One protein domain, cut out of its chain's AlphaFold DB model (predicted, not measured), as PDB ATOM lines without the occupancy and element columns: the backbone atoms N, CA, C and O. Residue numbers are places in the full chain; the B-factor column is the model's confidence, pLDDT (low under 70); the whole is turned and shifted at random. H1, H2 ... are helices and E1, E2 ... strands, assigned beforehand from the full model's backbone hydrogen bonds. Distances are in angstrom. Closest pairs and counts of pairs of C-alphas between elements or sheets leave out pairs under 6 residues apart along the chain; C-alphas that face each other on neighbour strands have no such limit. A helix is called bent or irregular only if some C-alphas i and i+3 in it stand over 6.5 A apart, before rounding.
ATOM      1  N   GLU A   4     -49.167 -38.881  40.347       94.50
ATOM      2  CA  GLU A   4     -48.293 -39.149  41.490       94.50
ATOM      3  C   GLU A   4     -47.711 -40.565  41.456       94.50
ATOM      4  O   GLU A   4     -46.499 -40.722  41.566       94.50
ATOM      5  N   THR A   5     -48.538 -41.590  41.221       95.62
ATOM      6  CA  THR A   5     -48.053 -42.975  41.124       95.62
ATOM      7  C   THR A   5     -47.068 -43.151  39.970       95.62
ATOM      8  O   THR A   5     -46.051 -43.819  40.134       95.62
ATOM      9  N   THR A   6     -47.331 -42.535  38.813       97.00
ATOM     10  CA  THR A   6     -46.418 -42.595  37.662       97.00
ATOM     11  C   THR A   6     -45.071 -41.940  37.968       97.00
ATOM     12  O   THR A   6     -44.030 -42.506  37.640       97.00
ATOM     13  N   LEU A   7     -45.078 -40.781  38.629       97.19
ATOM     14  CA  LEU A   7     -43.856 -40.081  39.019       97.19
ATOM     15  C   LEU A   7     -43.061 -40.860  40.079       97.19
ATOM     16  O   LEU A   7     -41.846 -40.989  39.948       97.19
ATOM     17  N   LEU A   8     -43.730 -41.439  41.082       97.00
ATOM     18  CA  LEU A   8     -43.085 -42.285  42.094       97.00
ATOM     19  C   LEU A   8     -42.419 -43.510  41.462       97.00
ATOM     20  O   LEU A   8     -41.235 -43.752  41.701       97.00
ATOM     21  N   GLN A   9     -43.127 -44.210  40.572       97.06
ATOM     22  CA  GLN A   9     -42.588 -45.373  39.869       97.06
ATOM     23  C   GLN A   9     -41.372 -45.015  39.003       97.06
ATOM     24  O   GLN A   9     -40.377 -45.737  39.020       97.06
ATOM     25  N   ARG A  10     -41.425 -43.892  38.277       96.12
ATOM     26  CA  ARG A  10     -40.302 -43.381  37.476       96.12
ATOM     27  C   ARG A  10     -39.086 -43.056  38.335       96.12
ATOM     28  O   ARG A  10     -37.970 -43.421  37.988       96.12
ATOM     29  N   SER A  11     -39.322 -42.400  39.466       95.94
ATOM     30  CA  SER A  11     -38.267 -42.010  40.400       95.94
ATOM     31  C   SER A  11     -37.648 -43.195  41.157       95.94
ATOM     32  O   SER A  11     -36.619 -43.038  41.812       95.94
ATOM     33  N   GLY A  12     -38.268 -44.381  41.086       96.75
ATOM     34  CA  GLY A  12     -37.875 -45.549  41.871       96.75
ATOM     35  C   GLY A  12     -38.079 -45.341  43.372       96.75
ATOM     36  O   GLY A  12     -37.214 -45.740  44.155       96.75
ATOM     37  N   ASP A  13     -39.180 -44.676  43.745       97.31
ATOM     38  CA  ASP A  13     -39.535 -44.307  45.123       97.31
ATOM     39  C   ASP A  13     -38.432 -43.508  45.838       97.31
ATOM     40  O   ASP A  13     -38.117 -43.733  47.011       97.31
ATOM     41  N   LYS A  14     -37.809 -42.573  45.110       97.50
ATOM     42  CA  LYS A  14     -36.710 -41.732  45.597       97.50
ATOM     43  C   LYS A  14     -36.853 -40.292  45.125       97.50
ATOM     44  O   LYS A  14     -37.436 -40.001  44.091       97.50
ATOM     45  N   CYS A  15     -36.253 -39.374  45.868       97.56
ATOM     46  CA  CYS A  15     -36.049 -38.005  45.430       97.56
ATOM     47  C   CYS A  15     -35.144 -38.005  44.194       97.56
ATOM     48  O   CYS A  15     -34.013 -38.486  44.255       97.56
ATOM     49  N   GLU A  16     -35.607 -37.409  43.100       97.12
ATOM     50  CA  GLU A  16     -34.869 -37.376  41.834       97.12
ATOM     51  C   GLU A  16     -33.657 -36.420  41.869       97.12
ATOM     52  O   GLU A  16     -32.827 -36.439  40.959       97.12
ATOM     53  N   LEU A  17     -33.514 -35.610  42.929       96.00
ATOM     54  CA  LEU A  17     -32.348 -34.742  43.144       96.00
ATOM     55  C   LEU A  17     -31.298 -35.322  44.098       96.00
ATOM     56  O   LEU A  17     -30.111 -35.134  43.868       96.00
ATOM     57  N   CYS A  18     -31.704 -35.978  45.187       95.50
ATOM     58  CA  CYS A  18     -30.763 -36.409  46.234       95.50
ATOM     59  C   CYS A  18     -30.822 -37.899  46.580       95.50
ATOM     60  O   CYS A  18     -30.038 -38.366  47.401       95.50
ATOM     61  N   GLY A  19     -31.758 -38.653  45.999       95.25
ATOM     62  CA  GLY A  19     -31.910 -40.088  46.242       95.25
ATOM     63  C   GLY A  19     -32.545 -40.469  47.584       95.25
ATOM     64  O   GLY A  19     -32.695 -41.661  47.850       95.25
ATOM     65  N   SER A  20     -32.934 -39.500  48.425       96.38
ATOM     66  CA  SER A  20     -33.674 -39.758  49.673       96.38
ATOM     67  C   SER A  20     -34.979 -40.506  49.400       96.38
ATOM     68  O   SER A  20     -35.616 -40.264  48.384       96.38
ATOM     69  N   THR A  21     -35.406 -41.374  50.313       96.94
ATOM     70  CA  THR A  21     -36.679 -42.116  50.238       96.94
ATOM     71  C   THR A  21     -37.756 -41.548  51.169       96.94
ATOM     72  O   THR A  21     -38.822 -42.140  51.318       96.94
ATOM     73  N   SER A  22     -37.480 -40.429  51.844       95.38
ATOM     74  CA  SER A  22     -38.370 -39.834  52.853       95.38
ATOM     75  C   SER A  22     -39.079 -38.585  52.329       95.38
ATOM     76  O   SER A  22     -38.492 -37.808  51.572       95.38
ATOM     77  N   ASP A  23     -40.332 -38.402  52.755       95.81
ATOM     78  CA  ASP A  23     -41.161 -37.213  52.500       95.81
ATOM     79  C   ASP A  23     -41.251 -36.813  51.019       95.81
ATOM     80  O   ASP A  23     -41.132 -35.643  50.646       95.81
ATOM     81  N   LEU A  24     -41.445 -37.819  50.165       97.75
ATOM     82  CA  LEU A  24     -41.502 -37.683  48.716       97.75
ATOM     83  C   LEU A  24     -42.829 -37.084  48.265       97.75
ATOM     84  O   LEU A  24     -43.897 -37.606  48.580       97.75
ATOM     85  N   LYS A  25     -42.762 -35.995  47.498       97.12
ATOM     86  CA  LYS A  25     -43.944 -35.315  46.961       97.12
ATOM     87  C   LYS A  25     -43.707 -34.852  45.523       97.12
ATOM     88  O   LYS A  25     -42.637 -34.296  45.247       97.12
ATOM     89  N   PRO A  26     -44.709 -34.952  44.632       97.19
ATOM     90  CA  PRO A  26     -44.625 -34.385  43.291       97.19
ATOM     91  C   PRO A  26     -44.445 -32.864  43.307       97.19
ATOM     92  O   PRO A  26     -45.147 -32.142  44.019       97.19
ATOM     93  N   PHE A  27     -43.506 -32.369  42.517       97.50
ATOM     94  CA  PHE A  27     -43.124 -30.967  42.410       97.50
ATOM     95  C   PHE A  27     -43.241 -30.508  40.958       97.50
ATOM     96  O   PHE A  27     -42.694 -31.156  40.067       97.50
ATOM     97  N   ALA A  28     -43.948 -29.403  40.713       97.25
ATOM     98  CA  ALA A  28     -44.080 -28.830  39.378       97.25
ATOM     99  C   ALA A  28     -42.849 -27.980  39.050       97.25
ATOM    100  O   ALA A  28     -42.494 -27.062  39.789       97.25
ATOM    101  N   VAL A  29     -42.194 -28.269  37.930       96.00
ATOM    102  CA  VAL A  29     -41.016 -27.520  37.499       96.00
ATOM    103  C   VAL A  29     -41.458 -26.287  36.718       96.00
ATOM    104  O   VAL A  29     -42.028 -26.388  35.631       96.00
ATOM    105  N   ALA A  30     -41.156 -25.099  37.252       93.00
ATOM    106  CA  ALA A  30     -41.454 -23.832  36.582       93.00
ATOM    107  C   ALA A  30     -40.897 -23.819  35.137       93.00
ATOM    108  O   ALA A  30     -39.795 -24.332  34.918       93.00
ATOM    109  N   PRO A  31     -41.584 -23.214  34.153       93.62
ATOM    110  CA  PRO A  31     -42.703 -22.280  34.303       93.62
ATOM    111  C   PRO A  31     -44.070 -22.944  34.523       93.62
ATOM    112  O   PRO A  31     -45.068 -22.243  34.668       93.62
ATOM    113  N   HIS A  32     -44.137 -24.275  34.549       95.06
ATOM    114  CA  HIS A  32     -45.384 -24.995  34.767       95.06
ATOM    115  C   HIS A  32     -45.821 -24.889  36.231       95.06
ATOM    116  O   HIS A  32     -45.012 -25.019  37.146       95.06
ATOM    117  N   THR A  33     -47.114 -24.659  36.448       92.31
ATOM    118  CA  THR A  33     -47.728 -24.561  37.783       92.31
ATOM    119  C   THR A  33     -48.469 -25.834  38.183       92.31
ATOM    120  O   THR A  33     -48.779 -26.032  39.353       92.31
ATOM    121  N   GLN A  34     -48.751 -26.705  37.214       94.44
ATOM    122  CA  GLN A  34     -49.408 -27.987  37.423       94.44
ATOM    123  C   GLN A  34     -48.392 -29.118  37.318       94.44
ATOM    124  O   GLN A  34     -47.536 -29.122  36.432       94.44
ATOM    125  N   VAL A  35     -48.517 -30.098  38.211       95.50
ATOM    126  CA  VAL A  35     -47.741 -31.334  38.138       95.50
ATOM    127  C   VAL A  35     -48.312 -32.194  37.014       95.50
ATOM    128  O   VAL A  35     -49.464 -32.619  37.071       95.50
ATOM    129  N   THR A  36     -47.486 -32.483  36.016       95.94
ATOM    130  CA  THR A  36     -47.735 -33.501  34.988       95.94
ATOM    131  C   THR A  36     -46.581 -34.499  34.989       95.94
ATOM    132  O   THR A  36     -45.585 -34.296  35.682       95.94
ATOM    133  N   VAL A  37     -46.688 -35.582  34.222       94.81
ATOM    134  CA  VAL A  37     -45.575 -36.536  34.076       94.81
ATOM    135  C   VAL A  37     -44.361 -35.856  33.423       94.81
ATOM    136  O   VAL A  37     -43.237 -36.017  33.892       94.81
ATOM    137  N   ASP A  38     -44.601 -35.014  32.417       94.88
ATOM    138  CA  ASP A  38     -43.548 -34.367  31.621       94.88
ATOM    139  C   ASP A  38     -42.911 -33.148  32.307       94.88
ATOM    140  O   ASP A  38     -41.805 -32.729  31.960       94.88
ATOM    141  N   HIS A  39     -43.613 -32.537  33.265       96.12
ATOM    142  CA  HIS A  39     -43.193 -31.289  33.919       96.12
ATOM    143  C   HIS A  39     -43.099 -31.407  35.444       96.12
ATOM    144  O   HIS A  39     -42.886 -30.410  36.137       96.12
ATOM    145  N   GLY A  40     -43.277 -32.616  35.972       96.94
ATOM    146  CA  GLY A  40     -43.184 -32.931  37.387       96.94
ATOM    147  C   GLY A  40     -41.910 -33.693  37.727       96.94
ATOM    148  O   GLY A  40     -41.375 -34.432  36.901       96.94
ATOM    149  N   ALA A  41     -41.451 -33.544  38.967       97.44
ATOM    150  CA  ALA A  41     -40.407 -34.370  39.565       97.44
ATOM    151  C   ALA A  41     -40.797 -34.808  40.984       97.44
ATOM    152  O   ALA A  41     -41.573 -34.123  41.650       97.44
ATOM    153  N   ILE A  42     -40.266 -35.927  41.465       98.06
ATOM    154  CA  ILE A  42     -40.387 -36.344  42.866       98.06
ATOM    155  C   ILE A  42     -39.249 -35.728  43.667       98.06
ATOM    156  O   ILE A  42     -38.079 -36.021  43.430       98.06
ATOM    157  N   LEU A  43     -39.598 -34.898  44.650       97.62
ATOM    158  CA  LEU A  43     -38.643 -34.289  45.572       97.62
ATOM    159  C   LEU A  43     -38.966 -34.682  47.011       97.62
ATOM    160  O   LEU A  43     -40.139 -34.753  47.381       97.62
ATOM    161  N   CYS A  44     -37.930 -34.870  47.829       97.31
ATOM    162  CA  CYS A  44     -38.086 -34.846  49.279       97.31
ATOM    163  C   CYS A  44     -38.328 -33.410  49.774       97.31
ATOM    164  O   CYS A  44     -38.029 -32.434  49.075       97.31
ATOM    165  N   ASP A  45     -38.821 -33.283  51.003       95.75
ATOM    166  CA  ASP A  45     -39.141 -31.994  51.625       95.75
ATOM    167  C   ASP A  45     -37.937 -31.032  51.682       95.75
ATOM    168  O   ASP A  45     -38.067 -29.846  51.376       95.75
ATOM    169  N   THR A  46     -36.731 -31.550  51.952       94.62
ATOM    170  CA  THR A  46     -35.490 -30.755  51.963       94.62
ATOM    171  C   THR A  46     -35.167 -30.169  50.589       94.62
ATOM    172  O   THR A  46     -34.939 -28.967  50.467       94.62
ATOM    173  N   CYS A  47     -35.183 -30.996  49.538       95.50
ATOM    174  CA  CYS A  47     -34.925 -30.545  48.170       95.50
ATOM    175  C   CYS A  47     -35.975 -29.534  47.701       95.50
ATOM    176  O   CYS A  47     -35.622 -28.540  47.071       95.50
ATOM    177  N   ARG A  48     -37.253 -29.768  48.021       95.44
ATOM    178  CA  ARG A  48     -38.344 -28.837  47.710       95.44
ATOM    179  C   ARG A  48     -38.113 -27.479  48.368       95.44
ATOM    180  O   ARG A  48     -38.080 -26.476  47.663       95.44
ATOM    181  N   THR A  49     -37.894 -27.473  49.682       94.56
ATOM    182  CA  THR A  49     -37.701 -26.243  50.463       94.56
ATOM    183  C   THR A  49     -36.549 -25.420  49.901       94.56
ATOM    184  O   THR A  49     -36.717 -24.241  49.632       94.56
ATOM    185  N   GLN A  50     -35.405 -26.042  49.608       92.50
ATOM    186  CA  GLN A  50     -34.243 -25.322  49.078       92.50
ATOM    187  C   GLN A  50     -34.373 -24.891  47.597       92.50
ATOM    188  O   GLN A  50     -33.609 -24.047  47.115       92.50
ATOM    189  N   VAL A  51     -35.297 -25.483  46.827       93.31
ATOM    190  CA  VAL A  51     -35.638 -25.019  45.466       93.31
ATOM    191  C   VAL A  51     -36.539 -23.785  45.529       93.31
ATOM    192  O   VAL A  51     -36.317 -22.829  44.774       93.31
ATOM    193  N   GLU A  52     -37.544 -23.820  46.406       92.81
ATOM    194  CA  GLU A  52     -38.539 -22.758  46.595       92.81
ATOM    195  C   GLU A  52     -37.960 -21.550  47.345       92.81
ATOM    196  O   GLU A  52     -38.245 -20.414  46.968       92.81
ATOM    197  N   ASP A  53     -37.099 -21.797  48.333       89.62
ATOM    198  CA  ASP A  53     -36.480 -20.795  49.193       89.62
ATOM    199  C   ASP A  53     -34.939 -20.863  49.119       89.62
ATOM    200  O   ASP A  53     -34.299 -21.677  49.796       89.62
ATOM    201  N   PRO A  54     -34.312 -20.008  48.289       80.44
ATOM    202  CA  PRO A  54     -32.860 -19.930  48.184       80.44
ATOM    203  C   PRO A  54     -32.143 -19.480  49.464       80.44
ATOM    204  O   PRO A  54     -30.939 -19.705  49.563       80.44
ATOM    205  N   GLU A  55     -32.821 -18.839  50.424       84.50
ATOM    206  CA  GLU A  55     -32.190 -18.410  51.684       84.50
ATOM    207  C   GLU A  55     -31.926 -19.596  52.620       84.50
ATOM    208  O   GLU A  55     -30.991 -19.564  53.418       84.50
ATOM    209  N   GLN A  56     -32.695 -20.679  52.471       83.88
ATOM    210  CA  GLN A  56     -32.536 -21.922  53.231       83.88
ATOM    211  C   GLN A  56     -31.594 -22.932  52.559       83.88
ATOM    212  O   GLN A  56     -31.568 -24.111  52.913       83.88
ATOM    213  N   MET A  57     -30.823 -22.490  51.565       84.75
ATOM    214  CA  MET A  57     -29.949 -23.354  50.784       84.75
ATOM    215  C   MET A  57     -28.783 -23.912  51.620       84.75
ATOM    216  O   MET A  57     -27.956 -23.162  52.132       84.75
ATOM    217  N   ASP A  58     -28.663 -25.240  51.680       87.00
ATOM    218  CA  ASP A  58     -27.506 -25.950  52.227       87.00
ATOM    219  C   ASP A  58     -26.630 -26.472  51.082       87.00
ATOM    220  O   ASP A  58     -26.958 -27.441  50.393       87.00
ATOM    221  N   VAL A  59     -25.470 -25.841  50.905       84.81
ATOM    222  CA  VAL A  59     -24.475 -26.200  49.884       84.81
ATOM    223  C   VAL A  59     -24.038 -27.666  49.993       84.81
ATOM    224  O   VAL A  59     -23.800 -28.316  48.974       84.81
ATOM    225  N   ASN A  60     -23.948 -28.223  51.207       86.44
ATOM    226  CA  ASN A  60     -23.520 -29.611  51.380       86.44
ATOM    227  C   ASN A  60     -24.565 -30.597  50.858       86.44
ATOM    228  O   ASN A  60     -24.185 -31.628  50.297       86.44
ATOM    229  N   HIS A  61     -25.853 -30.269  50.990       87.69
ATOM    230  CA  HIS A  61     -26.937 -31.082  50.446       87.69
ATOM    231  C   HIS A  61     -26.841 -31.184  48.919       87.69
ATOM    232  O   HIS A  61     -26.988 -32.266  48.359       87.69
ATOM    233  N   TRP A  62     -26.492 -30.088  48.242       89.44
ATOM    234  CA  TRP A  62     -26.456 -30.021  46.780       89.44
ATOM    235  C   TRP A  62     -25.292 -30.731  46.095       89.44
ATOM    236  O   TRP A  62     -25.249 -30.783  44.865       89.44
ATOM    237  N   ARG A  63     -24.384 -31.359  46.846       86.19
ATOM    238  CA  ARG A  63     -23.343 -32.214  46.252       86.19
ATOM    239  C   ARG A  63     -23.927 -33.362  45.418       86.19
ATOM    240  O   ARG A  63     -23.257 -33.834  44.505       86.19
ATOM    241  N   CYS A  64     -25.175 -33.758  45.684       86.38
ATOM    242  CA  CYS A  64     -25.908 -34.758  44.907       86.38
ATOM    243  C   CYS A  64     -26.292 -34.301  43.485       86.38
ATOM    244  O   CYS A  64     -26.543 -35.137  42.622       86.38
ATOM    245  N   LEU A  65     -26.306 -32.990  43.202       89.38
ATOM    246  CA  LEU A  65     -26.764 -32.461  41.910       89.38
ATOM    247  C   LEU A  65     -25.887 -32.872  40.728       89.38
ATOM    248  O   LEU A  65     -26.373 -32.877  39.599       89.38
ATOM    249  N   ASN A  66     -24.616 -33.208  40.972       85.00
ATOM    250  CA  ASN A  66     -23.718 -33.684  39.921       85.00
ATOM    251  C   ASN A  66     -24.245 -34.960  39.260       85.00
ATOM    252  O   ASN A  66     -24.114 -35.095  38.047       85.00
ATOM    253  N   ASP A  67     -24.879 -35.844  40.028       87.19
ATOM    254  CA  ASP A  67     -25.460 -37.075  39.496       87.19
ATOM    255  C   ASP A  67     -26.804 -36.778  38.817       87.19
ATOM    256  O   ASP A  67     -27.035 -37.180  37.674       87.19
ATOM    257  N   SER A  68     -27.667 -35.990  39.466       91.12
ATOM    258  CA  SER A  68     -28.993 -35.637  38.937       91.12
ATOM    259  C   SER A  68     -28.961 -34.792  37.661       91.12
ATOM    260  O   SER A  68     -29.920 -34.832  36.890       91.12
ATOM    261  N   MET A  69     -27.869 -34.068  37.389       91.38
ATOM    262  CA  MET A  69     -27.662 -33.353  36.119       91.38
ATOM    263  C   MET A  69     -27.717 -34.293  34.904       91.38
ATOM    264  O   MET A  69     -28.128 -33.877  33.823       91.38
ATOM    265  N   TRP A  70     -27.349 -35.564  35.079       91.44
ATOM    266  CA  TRP A  70     -27.334 -36.565  34.011       91.44
ATOM    267  C   TRP A  70     -28.604 -37.417  33.955       91.44
ATOM    268  O   TRP A  70     -28.649 -38.401  33.216       91.44
ATOM    269  N   SER A  71     -29.640 -37.053  34.719       94.19
ATOM    270  CA  SER A  71     -30.936 -37.732  34.672       94.19
ATOM    271  C   SER A  71     -31.490 -37.757  33.247       94.19
ATOM    272  O   SER A  71     -31.331 -36.795  32.500       94.19
ATOM    273  N   GLN A  72     -32.172 -38.835  32.862       94.50
ATOM    274  CA  GLN A  72     -32.886 -38.905  31.580       94.50
ATOM    275  C   GLN A  72     -34.180 -38.075  31.589       94.50
ATOM    276  O   GLN A  72     -34.753 -37.796  30.538       94.50
ATOM    277  N   GLU A  73     -34.613 -37.637  32.771       96.50
ATOM    278  CA  GLU A  73     -35.823 -36.854  32.968       96.50
ATOM    279  C   GLU A  73     -35.524 -35.358  32.839       96.50
ATOM    280  O   GLU A  73     -34.916 -34.745  33.720       96.50
ATOM    281  N   ALA A  74     -36.009 -34.744  31.758       95.62
ATOM    282  CA  ALA A  74     -35.895 -33.306  31.512       95.62
ATOM    283  C   ALA A  74     -36.269 -32.410  32.722       95.62
ATOM    284  O   ALA A  74     -35.504 -31.486  33.016       95.62
ATOM    285  N   PRO A  75     -37.373 -32.643  33.474       96.62
ATOM    286  CA  PRO A  75     -37.681 -31.825  34.653       96.62
ATOM    287  C   PRO A  75     -36.594 -31.903  35.738       96.62
ATOM    288  O   PRO A  75     -36.301 -30.897  36.387       96.62
ATOM    289  N   VAL A  76     -35.947 -33.061  35.899       96.81
ATOM    290  CA  VAL A  76     -34.864 -33.268  36.871       96.81
ATOM    291  C   VAL A  76     -33.601 -32.531  36.433       96.81
ATOM    292  O   VAL A  76     -33.012 -31.808  37.237       96.81
ATOM    293  N   GLN A  77     -33.236 -32.622  35.149       96.50
ATOM    294  CA  GLN A  77     -32.106 -31.877  34.580       96.50
ATOM    295  C   GLN A  77     -32.276 -30.361  34.763       96.50
ATOM    296  O   GLN A  77     -31.350 -29.671  35.191       96.50
ATOM    297  N   VAL A  78     -33.476 -29.833  34.492       95.81
ATOM    298  CA  VAL A  78     -33.786 -28.403  34.651       95.81
ATOM    299  C   VAL A  78     -33.634 -27.963  36.107       95.81
ATOM    300  O   VAL A  78     -33.058 -26.903  36.366       95.81
ATOM    301  N   LEU A  79     -34.131 -28.755  37.061       95.62
ATOM    302  CA  LEU A  79     -33.964 -28.469  38.486       95.62
ATOM    303  C   LEU A  79     -32.487 -28.494  38.894       95.62
ATOM    304  O   LEU A  79     -32.014 -27.527  39.492       95.62
ATOM    305  N   ALA A  80     -31.749 -29.541  38.517       95.12
ATOM    306  CA  ALA A  80     -30.330 -29.669  38.835       95.12
ATOM    307  C   ALA A  80     -29.514 -28.497  38.273       95.12
ATOM    308  O   ALA A  80     -28.744 -27.867  38.999       95.12
ATOM    309  N   TRP A  81     -29.746 -28.129  37.010       93.94
ATOM    310  CA  TRP A  81     -29.083 -26.995  36.372       93.94
ATOM    311  C   TRP A  81     -29.399 -25.661  37.050       93.94
ATOM    312  O   TRP A  81     -28.489 -24.857  37.271       93.94
ATOM    313  N   ARG A  82     -30.660 -25.411  37.427       93.19
ATOM    314  CA  ARG A  82     -31.046 -24.171  38.126       93.19
ATOM    315  C   ARG A  82     -30.353 -24.045  39.472       93.19
ATOM    316  O   ARG A  82     -29.833 -22.973  39.778       93.19
ATOM    317  N   GLN A  83     -30.328 -25.122  40.251       92.62
ATOM    318  CA  GLN A  83     -29.700 -25.111  41.567       92.62
ATOM    319  C   GLN A  83     -28.173 -24.989  41.458       92.62
ATOM    320  O   GLN A  83     -27.595 -24.138  42.129       92.62
ATOM    321  N   LEU A  84     -27.524 -25.702  40.529       91.06
ATOM    322  CA  LEU A  84     -26.088 -25.533  40.254       91.06
ATOM    323  C   LEU A  84     -25.746 -24.115  39.778       91.06
ATOM    324  O   LEU A  84     -24.772 -23.525  40.238       91.06
ATOM    325  N   THR A  85     -26.572 -23.525  38.912       89.44
ATOM    326  CA  THR A  85     -26.384 -22.140  38.451       89.44
ATOM    327  C   THR A  85     -26.522 -21.141  39.602       89.44
ATOM    328  O   THR A  85     -25.790 -20.153  39.646       89.44
ATOM    329  N   ARG A  86     -27.446 -21.376  40.545       88.50
ATOM    330  CA  ARG A  86     -27.595 -20.554  41.758       88.50
ATOM    331  C   ARG A  86     -26.354 -20.653  42.649       88.50
ATOM    332  O   ARG A  86     -25.811 -19.611  43.005       88.50
ATOM    333  N   LEU A  87     -25.867 -21.866  42.913       86.75
ATOM    334  CA  LEU A  87     -24.658 -22.115  43.710       86.75
ATOM    335  C   LEU A  87     -23.413 -21.470  43.096       86.75
ATOM    336  O   LEU A  87     -22.675 -20.746  43.759       86.75
ATOM    337  N   ALA A  88     -23.211 -21.650  41.792       84.38
ATOM    338  CA  ALA A  88     -22.070 -21.067  41.097       84.38
ATOM    339  C   ALA A  88     -22.086 -19.526  41.105       84.38
ATOM    340  O   ALA A  88     -21.028 -18.893  41.049       84.38
ATOM    341  N   ARG A  89     -23.275 -18.908  41.191       82.31
ATOM    342  CA  ARG A  89     -23.430 -17.457  41.383       82.31
ATOM    343  C   ARG A  89     -23.159 -17.034  42.826       82.31
ATOM    344  O   ARG A  89     -22.493 -16.019  43.011       82.31
ATOM    345  N   SER A  90     -23.637 -17.780  43.826       76.38
ATOM    346  CA  SER A  90     -23.402 -17.456  45.243       76.38
ATOM    347  C   SER A  90     -21.935 -17.610  45.645       76.38
ATOM    348  O   SER A  90     -21.424 -16.795  46.406       76.38
ATOM    349  N   GLU A  91     -21.236 -18.603  45.094       71.06
ATOM    350  CA  GLU A  91     -19.806 -18.840  45.352       71.06
ATOM    351  C   GLU A  91     -18.882 -17.992  44.456       71.06
ATOM    352  O   GLU A  91     -17.660 -18.014  44.601       71.06
ATOM    353  N   GLY A  92     -19.448 -17.202  43.534       61.72
ATOM    354  CA  GLY A  92     -18.697 -16.285  42.674       61.72
ATOM    355  C   GLY A  92     -17.813 -16.965  41.623       61.72
ATOM    356  O   GLY A  92     -16.907 -16.319  41.094       61.72
TER     357      GLY A  92
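AT A GLANCE: This is residues 4 to 92 of the 97 residues of the protein "Alkylphosphonate utilization operon protein phnA" of Vibrio ishigakensis (UniProt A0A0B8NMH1). A small two-strand hairpin, E1 and E2, has helix H1 packed on it at one end of the domain and the first residues of the long helix H4, 74 to 79, packed on E2; from there H4 runs away from the hairpin toward the other end. H3 folds back on H4 as a helical hairpin, and short H2 sits near both. The printed part has 89 residues, with four named helices and two named strands in the order H1, E1, E2, H2, H3, H4; the sheet is antiparallel and the class mostly helix. It is compact, with a radius of gyration of the C-alphas of 12.1 A, spanning 39 by 26 by 23 A, only just elongated.

HOW THE PARTS SIT: Start at the hairpin of E1, residues 25 to 28, and E2, residues 40 to 43, where N 27 and O 41 are 2.8 A apart and N 41 and O 27 2.9 A, within hydrogen-bond range. For H1, residues 4 to 11, look at Leu 7 and Ile 42 of E2, the closest C-alphas at 6.4 A. For H4, residues 74 to 90, look at Pro 75 and Ala 41 of E2, the closest at 6.2 A. H3, residues 61 to 68, touches H4, closest at the C-alphas of Leu 65 and Ala 80, 5.5 A, at a steep tilt of 45 degrees, opposite ways. H2, residues 45 to 52, is close but not clearly touching H4, with the C-alphas of Val 51 and Gln 83 closest at 7.1 A. H1 and H4 are apart. Every O i to N i+4 pair is within range in H1, H2 and H4; H3 has 1 of 4, and 3 of 5 O i to N i+3 pairs.

IN THESE COORDINATES: Find C-alpha 4 at (-48.293, -39.149, 41.490), where H1 begins its 10.5 A. E1 covers 10.0 A, E2 9.5 A, H2 10.5 A and H3 12.5 A; H3 is only just irregular, with C-alphas 61 and 64 6.7 A apart. H4 runs 24.4 A to C-alpha 90 at (-23.402, -17.456, 45.243).

THE WHOLE: The C-alphas of Thr 5 and Gly 92 are the two farthest apart, 39.7 A. The printed part has no cut; the links H1 to E1 and E1 to E2 are long. Mean pLDDT of the printed part is 92.5, with residue 92 under 70.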